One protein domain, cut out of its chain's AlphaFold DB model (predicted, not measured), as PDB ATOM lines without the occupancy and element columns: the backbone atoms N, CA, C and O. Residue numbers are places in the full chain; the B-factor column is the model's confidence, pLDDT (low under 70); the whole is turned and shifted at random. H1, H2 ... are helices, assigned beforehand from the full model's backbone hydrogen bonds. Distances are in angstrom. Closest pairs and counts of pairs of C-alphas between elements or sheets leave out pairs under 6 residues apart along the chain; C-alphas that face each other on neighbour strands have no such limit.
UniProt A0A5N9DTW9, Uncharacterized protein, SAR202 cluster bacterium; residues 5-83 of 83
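AT A GLANCE: This is residues 5 to 83 of the 83 residues of an uncharacterized protein of SAR202 cluster bacterium (UniProt A0A5N9DTW9). There is little regular structure here: a short helix, H1, sits at one end of a long chain, and the longer helix H2 lies at the other end beside a loose, looped stretch of residues 30 to 67. Between these two ends, residues 18 to 29 stand free as a stretched arm. The printed part has 79 residues with two named helices, H1 then H2, and no named strand; the class is all helix, with 22 residues in named elements. It is extended, with a radius of gyration of the C-alphas of 19.9 A and spans of 59 by 29 by 20 A.

IN THESE COORDINATES: Find C-alpha 5 at (86.877, 163.820, 94.476); from there H1 runs through residues 5 to 11. H2, residues 68 to 82, begins at C-alpha 68 at (70.725, 137.978, 98.946) and ends 21.5 A away at C-alpha 82, (64.810, 121.769, 111.810).

HOW THE PARTS SIT: H1 and H2 are apart, with no C-alpha of the one within 8 A of the other. In H1 every O i to N i+4 pair is within hydrogen-bond range; in H2, 10 of 11 are.

THE WHOLE: Look at Ser 14 and Lys 51 for the two C-alphas farthest apart, 59.9 A. The link from H1 to H2, 56 residues, is long. The printed part has no cut, and no printed residue is under 70 in pLDDT.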
ATOM      1  N   LEU A   5      87.198 162.839  95.529       95.12
ATOM      2  CA  LEU A   5      86.877 163.820  94.476       95.12
ATOM      3  C   LEU A   5      87.867 163.839  93.292       95.12
ATOM      4  O   LEU A   5      87.404 163.848  92.148       95.12
ATOM      5  N   PRO A   6      89.203 163.769  93.497       95.75
ATOM      6  CA  PRO A   6      90.149 163.748  92.382       95.75
ATOM      7  C   PRO A   6      89.949 162.553  91.443       95.75
ATOM      8  O   PRO A   6      90.271 162.637  90.262       95.75
ATOM      9  N   HIS A   7      89.419 161.436  91.947       96.69
ATOM     10  CA  HIS A   7      89.185 160.229  91.155       96.69
ATOM     11  C   HIS A   7      87.886 160.305  90.350       96.69
ATOM     12  O   HIS A   7      87.848 159.803  89.231       96.69
ATOM     13  N   LEU A   8      86.860 161.003  90.850       96.00
ATOM     14  CA  LEU A   8      85.645 161.274  90.074       96.00
ATOM     15  C   LEU A   8      85.955 162.127  88.836       96.00
ATOM     16  O   LEU A   8      85.508 161.802  87.739       96.00
ATOM     17  N   LYS A   9      86.825 163.137  88.982       96.50
ATOM     18  CA  LYS A   9      87.316 163.956  87.860       96.50
ATOM     19  C   LYS A   9      88.148 163.160  86.843       96.50
ATOM     20  O   LYS A   9      88.181 163.520  85.673       96.50
ATOM     21  N   LYS A  10      88.812 162.074  87.266       97.06
ATOM     22  CA  LYS A  10      89.532 161.162  86.354       97.06
ATOM     23  C   LYS A  10      88.582 160.302  85.520       97.06
ATOM     24  O   LYS A  10      88.872 160.063  84.355       97.06
ATOM     25  N   ILE A  11      87.481 159.833  86.111       97.25
ATOM     26  CA  ILE A  11      86.455 159.039  85.413       97.25
ATOM     27  C   ILE A  11      85.680 159.923  84.428       97.25
ATOM     28  O   ILE A  11      85.431 159.518  83.297       97.25
ATOM     29  N   ASN A  12      85.324 161.137  84.852       97.75
ATOM     30  CA  ASN A  12      84.646 162.127  84.025       97.75
ATOM     31  C   ASN A  12      85.329 163.494  84.178       97.75
ATOM     32  O   ASN A  12      85.153 164.177  85.186       97.75
ATOM     33  N   SER A  13      86.061 163.929  83.149       97.12
ATOM     34  CA  SER A  13      86.786 165.207  83.155       97.12
ATOM     35  C   SER A  13      85.882 166.433  83.279       97.12
ATOM     36  O   SER A  13      86.351 167.489  83.698       97.12
ATOM     37  N   SER A  14      84.595 166.320  82.957       98.06
ATOM     38  CA  SER A  14      83.617 167.403  83.101       98.06
ATOM     39  C   SER A  14      82.977 167.458  84.487       98.06
ATOM     40  O   SER A  14      82.313 168.440  84.788       98.06
ATOM     41  N   PHE A  15      83.200 166.448  85.337       97.56
ATOM     42  CA  PHE A  15      82.656 166.405  86.695       97.56
ATOM     43  C   PHE A  15      82.974 167.690  87.468       97.56
ATOM     44  O   PHE A  15      84.125 168.133  87.498       97.56
ATOM     45  N   ASP A  16      81.968 168.257  88.119       96.38
ATOM     46  CA  ASP A  16      82.105 169.392  89.020       96.38
ATOM     47  C   ASP A  16      81.569 169.011  90.404       96.38
ATOM     48  O   ASP A  16      80.599 168.263  90.517       96.38
ATOM     49  N   GLN A  17      82.199 169.506  91.471       94.81
ATOM     50  CA  GLN A  17      81.799 169.155  92.834       94.81
ATOM     51  C   GLN A  17      80.366 169.613  93.158       94.81
ATOM     52  O   GLN A  17      79.711 168.986  93.987       94.81
ATOM     53  N   THR A  18      79.863 170.652  92.487       96.69
ATOM     54  CA  THR A  18      78.476 171.124  92.624       96.69
ATOM     55  C   THR A  18      77.433 170.106  92.164       96.69
ATOM     56  O   THR A  18      76.273 170.240  92.529       96.69
ATOM     57  N   TRP A  19      77.821 169.065  91.414       96.75
ATOM     58  CA  TRP A  19      76.924 167.965  91.039       96.75
ATOM     59  C   TRP A  19      76.599 167.034  92.212       96.75
ATOM     60  O   TRP A  19      75.724 166.181  92.095       96.75
ATOM     61  N   ILE A  20      77.329 167.139  93.326       95.56
ATOM     62  CA  ILE A  20      77.046 166.357  94.529       95.56
ATOM     63  C   ILE A  20      75.898 167.028  95.280       95.56
ATOM     64  O   ILE A  20      76.095 168.060  95.916       95.56
ATOM     65  N   GLU A  21      74.726 166.405  95.242       97.12
ATOM     66  CA  GLU A  21      73.569 166.823  96.040       97.12
ATOM     67  C   GLU A  21      73.709 166.356  97.495       97.12
ATOM     68  O   GLU A  21      73.541 167.135  98.431       97.12
ATOM     69  N   GLU A  22      74.092 165.091  97.690       96.56
ATOM     70  CA  GLU A  22      74.187 164.463  99.008       96.56
ATOM     71  C   GLU A  22      75.380 163.505  99.099       96.56
ATOM     72  O   GLU A  22      75.863 162.954  98.104       96.56
ATOM     73  N   ALA A  23      75.870 163.290 100.322       93.75
ATOM     74  CA  ALA A  23      76.974 162.384 100.587       93.75
ATOM     75  C   ALA A  23      76.803 161.660 101.921       93.75
ATOM     76  O   ALA A  23      76.647 162.282 102.971       93.75
ATOM     77  N   TYR A  24      76.948 160.337 101.886       94.62
ATOM     78  CA  TYR A  24      76.869 159.483 103.064       94.62
ATOM     79  C   TYR A  24      78.184 158.743 103.274       94.62
ATOM     80  O   TYR A  24      78.811 158.262 102.332       94.62
ATOM     81  N   ASN A  25      78.601 158.635 104.532       92.75
ATOM     82  CA  ASN A  25      79.778 157.875 104.924       92.75
ATOM     83  C   ASN A  25      79.388 156.913 106.040       92.75
ATOM     84  O   ASN A  25      79.175 157.334 107.173       92.75
ATOM     85  N   GLN A  26      79.299 155.633 105.699       92.25
ATOM     86  CA  GLN A  26      78.959 154.573 106.638       92.25
ATOM     87  C   GLN A  26      80.206 153.749 106.940       92.25
ATOM     88  O   GLN A  26      80.944 153.362 106.033       92.25
ATOM     89  N   LYS A  27      80.443 153.484 108.225       92.44
ATOM     90  CA  LYS A  27      81.544 152.642 108.698       92.44
ATOM     91  C   LYS A  27      80.979 151.555 109.592       92.44
ATOM     92  O   LYS A  27      80.277 151.851 110.552       92.44
ATOM     93  N   ILE A  28      81.298 150.311 109.264       90.44
ATOM     94  CA  ILE A  28      80.865 149.129 110.006       90.44
ATOM     95  C   ILE A  28      82.104 148.260 110.196       90.44
ATOM     96  O   ILE A  28      82.757 147.911 109.215       90.44
ATOM     97  N   GLU A  29      82.442 147.926 111.442       90.00
ATOM     98  CA  GLU A  29      83.669 147.180 111.759       90.00
ATOM     99  C   GLU A  29      83.680 145.786 111.117       90.00
ATOM    100  O   GLU A  29      84.658 145.394 110.490       90.00
ATOM    101  N   ALA A  30      82.561 145.064 111.205       87.38
ATOM    102  CA  ALA A  30      82.396 143.719 110.652       87.38
ATOM    103  C   ALA A  30      81.605 143.727 109.330       87.38
ATOM    104  O   ALA A  30      80.720 142.896 109.112       87.38
ATOM    105  N   ALA A  31      81.899 144.688 108.446       87.44
ATOM    106  CA  ALA A  31      81.178 144.848 107.182       87.44
ATOM    107  C   ALA A  31      81.297 143.626 106.264       87.44
ATOM    108  O   ALA A  31      80.357 143.355 105.530       87.44
ATOM    109  N   GLN A  32      82.416 142.895 106.301       88.19
ATOM    110  CA  GLN A  32      82.648 141.671 105.534       88.19
ATOM    111  C   GLN A  32      83.615 140.739 106.277       88.19
ATOM    112  O   GLN A  32      84.590 141.230 106.847       88.19
ATOM    113  N   PRO A  33      83.379 139.412 106.292       88.12
ATOM    114  CA  PRO A  33      84.381 138.477 106.790       88.12
ATOM    115  C   PRO A  33      85.662 138.547 105.951       88.12
ATOM    116  O   PRO A  33      85.618 138.629 104.724       88.12
ATOM    117  N   ILE A  34      86.812 138.470 106.615       90.44
ATOM    118  CA  ILE A  34      88.108 138.354 105.944       90.44
ATOM    119  C   ILE A  34      88.384 136.871 105.705       90.44
ATOM    120  O   ILE A  34      88.586 136.108 106.649       90.44
ATOM    121  N   ILE A  35      88.393 136.471 104.435       92.50
ATOM    122  CA  ILE A  35      88.604 135.081 104.028       92.50
ATOM    123  C   ILE A  35      90.107 134.799 103.960       92.50
ATOM    124  O   ILE A  35      90.775 135.096 102.971       92.50
ATOM    125  N   THR A  36      90.657 134.256 105.042       93.62
ATOM    126  CA  THR A  36      92.067 133.853 105.130       93.62
ATOM    127  C   THR A  36      92.307 132.458 104.543       93.62
ATOM    128  O   THR A  36      91.380 131.709 104.225       93.62
ATOM    129  N   SER A  37      93.577 132.063 104.406       95.19
ATOM    130  CA  SER A  37      93.905 130.682 104.036       95.19
ATOM    131  C   SER A  37      93.337 129.700 105.066       95.19
ATOM    132  O   SER A  37      93.543 129.857 106.268       95.19
ATOM    133  N   GLY A  38      92.603 128.693 104.590       94.62
ATOM    134  CA  GLY A  38      91.946 127.707 105.449       94.62
ATOM    135  C   GLY A  38      90.661 128.191 106.129       94.62
ATOM    136  O   GLY A  38      90.177 127.494 107.019       94.62
ATOM    137  N   TYR A  39      90.082 129.324 105.710       93.62
ATOM    138  CA  TYR A  39      88.866 129.897 106.304       93.62
ATOM    139  C   TYR A  39      87.699 128.906 106.429       93.62
ATOM    140  O   TYR A  39      86.995 128.921 107.433       93.62
ATOM    141  N   SER A  40      87.535 127.983 105.476       93.06
ATOM    142  CA  SER A  40      86.499 126.939 105.541       93.06
ATOM    143  C   SER A  40      86.554 126.081 106.810       93.06
ATOM    144  O   SER A  40      85.528 125.558 107.233       93.06
ATOM    145  N   LYS A  41      87.726 125.957 107.445       94.38
ATOM    146  CA  LYS A  41      87.909 125.237 108.717       94.38
ATOM    147  C   LYS A  41      87.571 126.086 109.945       94.38
ATOM    148  O   LYS A  41      87.409 125.539 111.027       94.38
ATOM    149  N   LEU A  42      87.515 127.408 109.785       93.44
ATOM    150  CA  LEU A  42      87.217 128.381 110.840       93.44
ATOM    151  C   LEU A  42      85.737 128.776 110.866       93.44
ATOM    152  O   LEU A  42      85.296 129.443 111.801       93.44
ATOM    153  N   MET A  43      84.974 128.391 109.840       93.81
ATOM    154  CA  MET A  43      83.554 128.702 109.745       93.81
ATOM    155  C   MET A  43      82.782 128.091 110.924       93.81
ATOM    156  O   MET A  43      82.896 126.888 111.176       93.81
ATOM    157  N   PRO A  44      81.963 128.884 111.636       93.19
ATOM    158  CA  PRO A  44      81.172 128.368 112.740       93.19
ATOM    159  C   PRO A  44      80.057 127.447 112.231       93.19
ATOM    160  O   PRO A  44      79.444 127.691 111.188       93.19
ATOM    161  N   SER A  45      79.754 126.407 113.010       94.31
ATOM    162  CA  SER A  45      78.608 125.531 112.747       94.31
ATOM    163  C   SER A  45      77.293 126.318 112.739       94.31
ATOM    164  O   SER A  45      77.149 127.323 113.436       94.31
ATOM    165  N   HIS A  46      76.313 125.842 111.968       94.88
ATOM    166  CA  HIS A  46      74.948 126.367 112.033       94.88
ATOM    167  C   HIS A  46      74.257 125.995 113.347       94.88
ATOM    168  O   HIS A  46      73.504 126.801 113.887       94.88
ATOM    169  N   SER A  47      74.516 124.805 113.888       94.25
ATOM    170  CA  SER A  47      73.974 124.408 115.188       94.25
ATOM    171  C   SER A  47      74.754 125.090 116.304       94.25
ATOM    172  O   SER A  47      75.982 124.983 116.360       94.25
ATOM    173  N   THR A  48      74.046 125.771 117.204       94.94
ATOM    174  CA  THR A  48      74.653 126.364 118.403       94.94
ATOM    175  C   THR A  48      74.480 125.434 119.612       94.94
ATOM    176  O   THR A  48      73.654 124.520 119.569       94.94
ATOM    177  N   PRO A  49      75.212 125.656 120.720       95.94
ATOM    178  CA  PRO A  49      74.987 124.910 121.960       95.94
ATOM    179  C   PRO A  49      73.604 125.131 122.593       95.94
ATOM    180  O   PRO A  49      73.206 124.371 123.473       95.94
ATOM    181  N   ILE A  50      72.868 126.170 122.182       97.25
ATOM    182  CA  ILE A  50      71.540 126.483 122.708       97.25
ATOM    183  C   ILE A  50      70.495 125.773 121.847       97.25
ATOM    184  O   ILE A  50      70.372 126.023 120.646       97.25
ATOM    185  N   LYS A  51      69.705 124.893 122.471       94.06
ATOM    186  CA  LYS A  51      68.647 124.142 121.784       94.06
ATOM    187  C   LYS A  51      67.648 125.098 121.123       94.06
ATOM    188  O   LYS A  51      67.087 125.965 121.785       94.06
ATOM    189  N   GLY A  52      67.405 124.892 119.830       92.50
ATOM    190  CA  GLY A  52      66.477 125.705 119.038       92.50
ATOM    191  C   GLY A  52      67.060 127.025 118.524       92.50
ATOM    192  O   GLY A  52      66.351 127.752 117.836       92.50
ATOM    193  N   LEU A  53      68.331 127.328 118.810       94.00
ATOM    194  CA  LEU A  53      69.027 128.496 118.276       94.00
ATOM    195  C   LEU A  53      70.051 128.069 117.219       94.00
ATOM    196  O   LEU A  53      70.976 127.303 117.504       94.00
ATOM    197  N   TYR A  54      69.912 128.618 116.014       94.94
ATOM    198  CA  TYR A  54      70.792 128.342 114.880       94.94
ATOM    199  C   TYR A  54      71.482 129.613 114.393       94.94
ATOM    200  O   TYR A  54      70.888 130.690 114.353       94.94
ATOM    201  N   LEU A  55      72.748 129.479 114.005       95.12
ATOM    202  CA  LEU A  55      73.549 130.547 113.431       95.12
ATOM    203  C   LEU A  55      73.403 130.545 111.908       95.12
ATOM    204  O   LEU A  55      73.813 129.595 111.234       95.12
ATOM    205  N   ALA A  56      72.852 131.632 111.377       94.19
ATOM    206  CA  ALA A  56      72.639 131.820 109.950       94.19
ATOM    207  C   ALA A  56      72.977 133.262 109.556       94.19
ATOM    208  O   ALA A  56      72.107 134.130 109.497       94.19
ATOM    209  N   ASN A  57      74.261 133.545 109.348       92.44
ATOM    210  CA  ASN A  57      74.725 134.880 108.980       92.44
ATOM    211  C   ASN A  57      75.940 134.836 108.036       92.44
ATOM    212  O   ASN A  57      76.357 133.784 107.546       92.44
ATOM    213  N   THR A  58      76.506 136.009 107.750       91.69
ATOM    214  CA  THR A  58      77.608 136.159 106.790       91.69
ATOM    215  C   THR A  58      78.939 135.578 107.264       91.69
ATOM    216  O   THR A  58      79.839 135.435 106.449       91.69
ATOM    217  N   SER A  59      79.094 135.196 108.535       92.06
ATOM    218  CA  SER A  59      80.301 134.495 109.005       92.06
ATOM    219  C   SER A  59      80.440 133.090 108.406       92.06
ATOM    220  O   SER A  59      81.478 132.456 108.559       92.06
ATOM    221  N   GLN A  60      79.395 132.596 107.738       93.25
ATOM    222  CA  GLN A  60      79.351 131.277 107.105       93.25
ATOM    223  C   GLN A  60      79.340 131.356 105.570       93.25
ATOM    224  O   GLN A  60      79.088 130.351 104.918       93.25
ATOM    225  N   ILE A  61      79.576 132.543 104.998       92.31
ATOM    226  CA  ILE A  61      79.283 132.822 103.585       92.31
ATOM    227  C   ILE A  61      80.194 132.112 102.589       92.31
ATOM    228  O   ILE A  61      79.763 131.787 101.492       92.31
ATOM    229  N   TYR A  62      81.432 131.826 102.987       93.31
ATOM    230  CA  TYR A  62      82.400 131.164 102.124       93.31
ATOM    231  C   TYR A  62      81.902 129.770 101.677       93.31
ATOM    232  O   TYR A  62      81.424 129.002 102.516       93.31
ATOM    233  N   PRO A  63      82.056 129.387 100.393       92.62
ATOM    234  CA  PRO A  63      82.840 130.051  99.340       92.62
ATOM    235  C   PRO A  63      82.100 131.141  98.555       92.62
ATOM    236  O   PRO A  63      82.691 131.736  97.660       92.62
ATOM    237  N   GLU A  64      80.837 131.394  98.874       92.12
ATOM    238  CA  GLU A  64      80.039 132.419  98.213       92.12
ATOM    239  C   GLU A  64      80.450 133.827  98.669       92.12
ATOM    240  O   GLU A  64      81.155 134.019  99.668       92.12
ATOM    241  N   ASP A  65      79.971 134.828  97.936       87.94
ATOM    242  CA  ASP A  65      80.102 136.234  98.309       87.94
ATOM    243  C   ASP A  65      78.807 136.767  98.946       87.94
ATOM    244  O   ASP A  65      77.739 136.147  98.897       87.94
ATOM    245  N   ARG A  66      78.893 137.955  99.550       84.25
ATOM    246  CA  ARG A  66      77.760 138.693 100.101       84.25
ATOM    247  C   ARG A  66      76.709 138.945  99.027       84.25
ATOM    248  O   ARG A  66      76.816 139.865  98.225       84.25
ATOM    249  N   GLY A  67      75.623 138.189  99.106       89.00
ATOM    250  CA  GLY A  67      74.455 138.395  98.267       89.00
ATOM    251  C   GLY A  67      73.183 137.858  98.905       89.00
ATOM    252  O   GLY A  67      73.202 136.919  99.700       89.00
ATOM    253  N   THR A  68      72.051 138.436  98.510       92.44
ATOM    254  CA  THR A  68      70.725 137.978  98.946       92.44
ATOM    255  C   THR A  68      70.477 136.521  98.552       92.44
ATOM    256  O   THR A  68      69.874 135.776  99.318       92.44
ATOM    257  N   ASN A  69      70.998 136.081  97.402       93.94
ATOM    258  CA  ASN A  69      70.858 134.701  96.931       93.94
ATOM    259  C   ASN A  69      71.443 133.691  97.927       93.94
ATOM    260  O   ASN A  69      70.779 132.708  98.257       93.94
ATOM    261  N   TYR A  70      72.642 133.970  98.451       92.88
ATOM    262  CA  TYR A  70      73.252 133.150  99.496       92.88
ATOM    263  C   TYR A  70      72.374 133.122 100.749       92.88
ATOM    264  O   TYR A  70      72.096 132.048 101.274       92.88
ATOM    265  N   SER A  71      71.863 134.272 101.200       93.50
ATOM    266  CA  SER A  71      70.992 134.333 102.382       93.50
ATOM    267  C   SER A  71      69.728 133.477 102.231       93.50
ATOM    268  O   SER A  71      69.324 132.806 103.179       93.50
ATOM    269  N   ILE A  72      69.125 133.443 101.036       94.56
ATOM    270  CA  ILE A  72      67.969 132.581 100.748       94.56
ATOM    271  C   ILE A  72      68.360 131.099 100.758       94.56
ATOM    272  O   ILE A  72      67.641 130.276 101.327       94.56
ATOM    273  N   GLN A  73      69.493 130.738 100.154       93.94
ATOM    274  CA  GLN A  73      69.991 129.361 100.183       93.94
ATOM    275  C   GLN A  73      70.307 128.911 101.616       93.94
ATOM    276  O   GLN A  73      69.948 127.802 102.008       93.94
ATOM    277  N   LEU A  74      70.926 129.786 102.409       94.75
ATOM    278  CA  LEU A  74      71.220 129.552 103.813       94.75
ATOM    279  C   LEU A  74      69.934 129.328 104.610       94.75
ATOM    280  O   LEU A  74      69.863 128.359 105.356       94.75
ATOM    281  N   ALA A  75      68.902 130.150 104.412       93.81
ATOM    282  CA  ALA A  75      67.613 129.965 105.077       93.81
ATOM    283  C   ALA A  75      67.016 128.574 104.797       93.81
ATOM    284  O   ALA A  75      66.679 127.857 105.737       93.81
ATOM    285  N   LYS A  76      66.991 128.144 103.526       94.94
ATOM    286  CA  LYS A  76      66.544 126.791 103.139       94.94
ATOM    287  C   LYS A  76      67.399 125.688 103.763       94.94
ATOM    288  O   LYS A  76      66.896 124.637 104.138       94.94
ATOM    289  N   LYS A  77      68.709 125.916 103.889       93.81
ATOM    290  CA  LYS A  77      69.618 124.972 104.545       93.81
ATOM    291  C   LYS A  77      69.301 124.812 106.027       93.81
ATOM    292  O   LYS A  77      69.317 123.692 106.517       93.81
ATOM    293  N   ILE A  78      69.018 125.908 106.729       94.75
ATOM    294  CA  ILE A  78      68.644 125.869 108.148       94.75
ATOM    295  C   ILE A  78      67.291 125.191 108.339       94.75
ATOM    296  O   ILE A  78      67.153 124.396 109.260       94.75
ATOM    297  N   GLU A  79      66.327 125.448 107.455       93.44
ATOM    298  CA  GLU A  79      65.030 124.768 107.462       93.44
ATOM    299  C   GLU A  79      65.193 123.241 107.446       93.44
ATOM    300  O   GLU A  79      64.610 122.561 108.282       93.44
ATOM    301  N   MET A  80      66.073 122.702 106.596       90.94
ATOM    302  CA  MET A  80      66.364 121.260 106.554       90.94
ATOM    303  C   MET A  80      67.021 120.699 107.826       90.94
ATOM    304  O   MET A  80      67.045 119.489 107.990       90.94
ATOM    305  N   ILE A  81      67.591 121.532 108.703       86.69
ATOM    306  CA  ILE A  81      68.141 121.086 109.998       86.69
ATOM    307  C   ILE A  81      67.027 120.987 111.055       86.69
ATOM    308  O   ILE A  81      67.170 120.278 112.049       86.69
ATOM    309  N   LEU A  82      65.932 121.730 110.871       81.50
ATOM    310  CA  LEU A  82      64.810 121.769 111.810       81.50
ATOM    311  C   LEU A  82      63.878 120.555 111.687       81.50
ATOM    312  O   LEU A  82      63.148 120.282 112.642       81.50
ATOM    313  N   TYR A  83      63.901 119.868 110.545       71.38
ATOM    314  CA  TYR A  83      63.093 118.685 110.231       71.38
ATOM    315  C   TYR A  83      63.942 117.414 110.242       71.38
ATOM    316  O   TYR A  83      63.413 116.379 110.706       71.38
TER     317      TYR A  83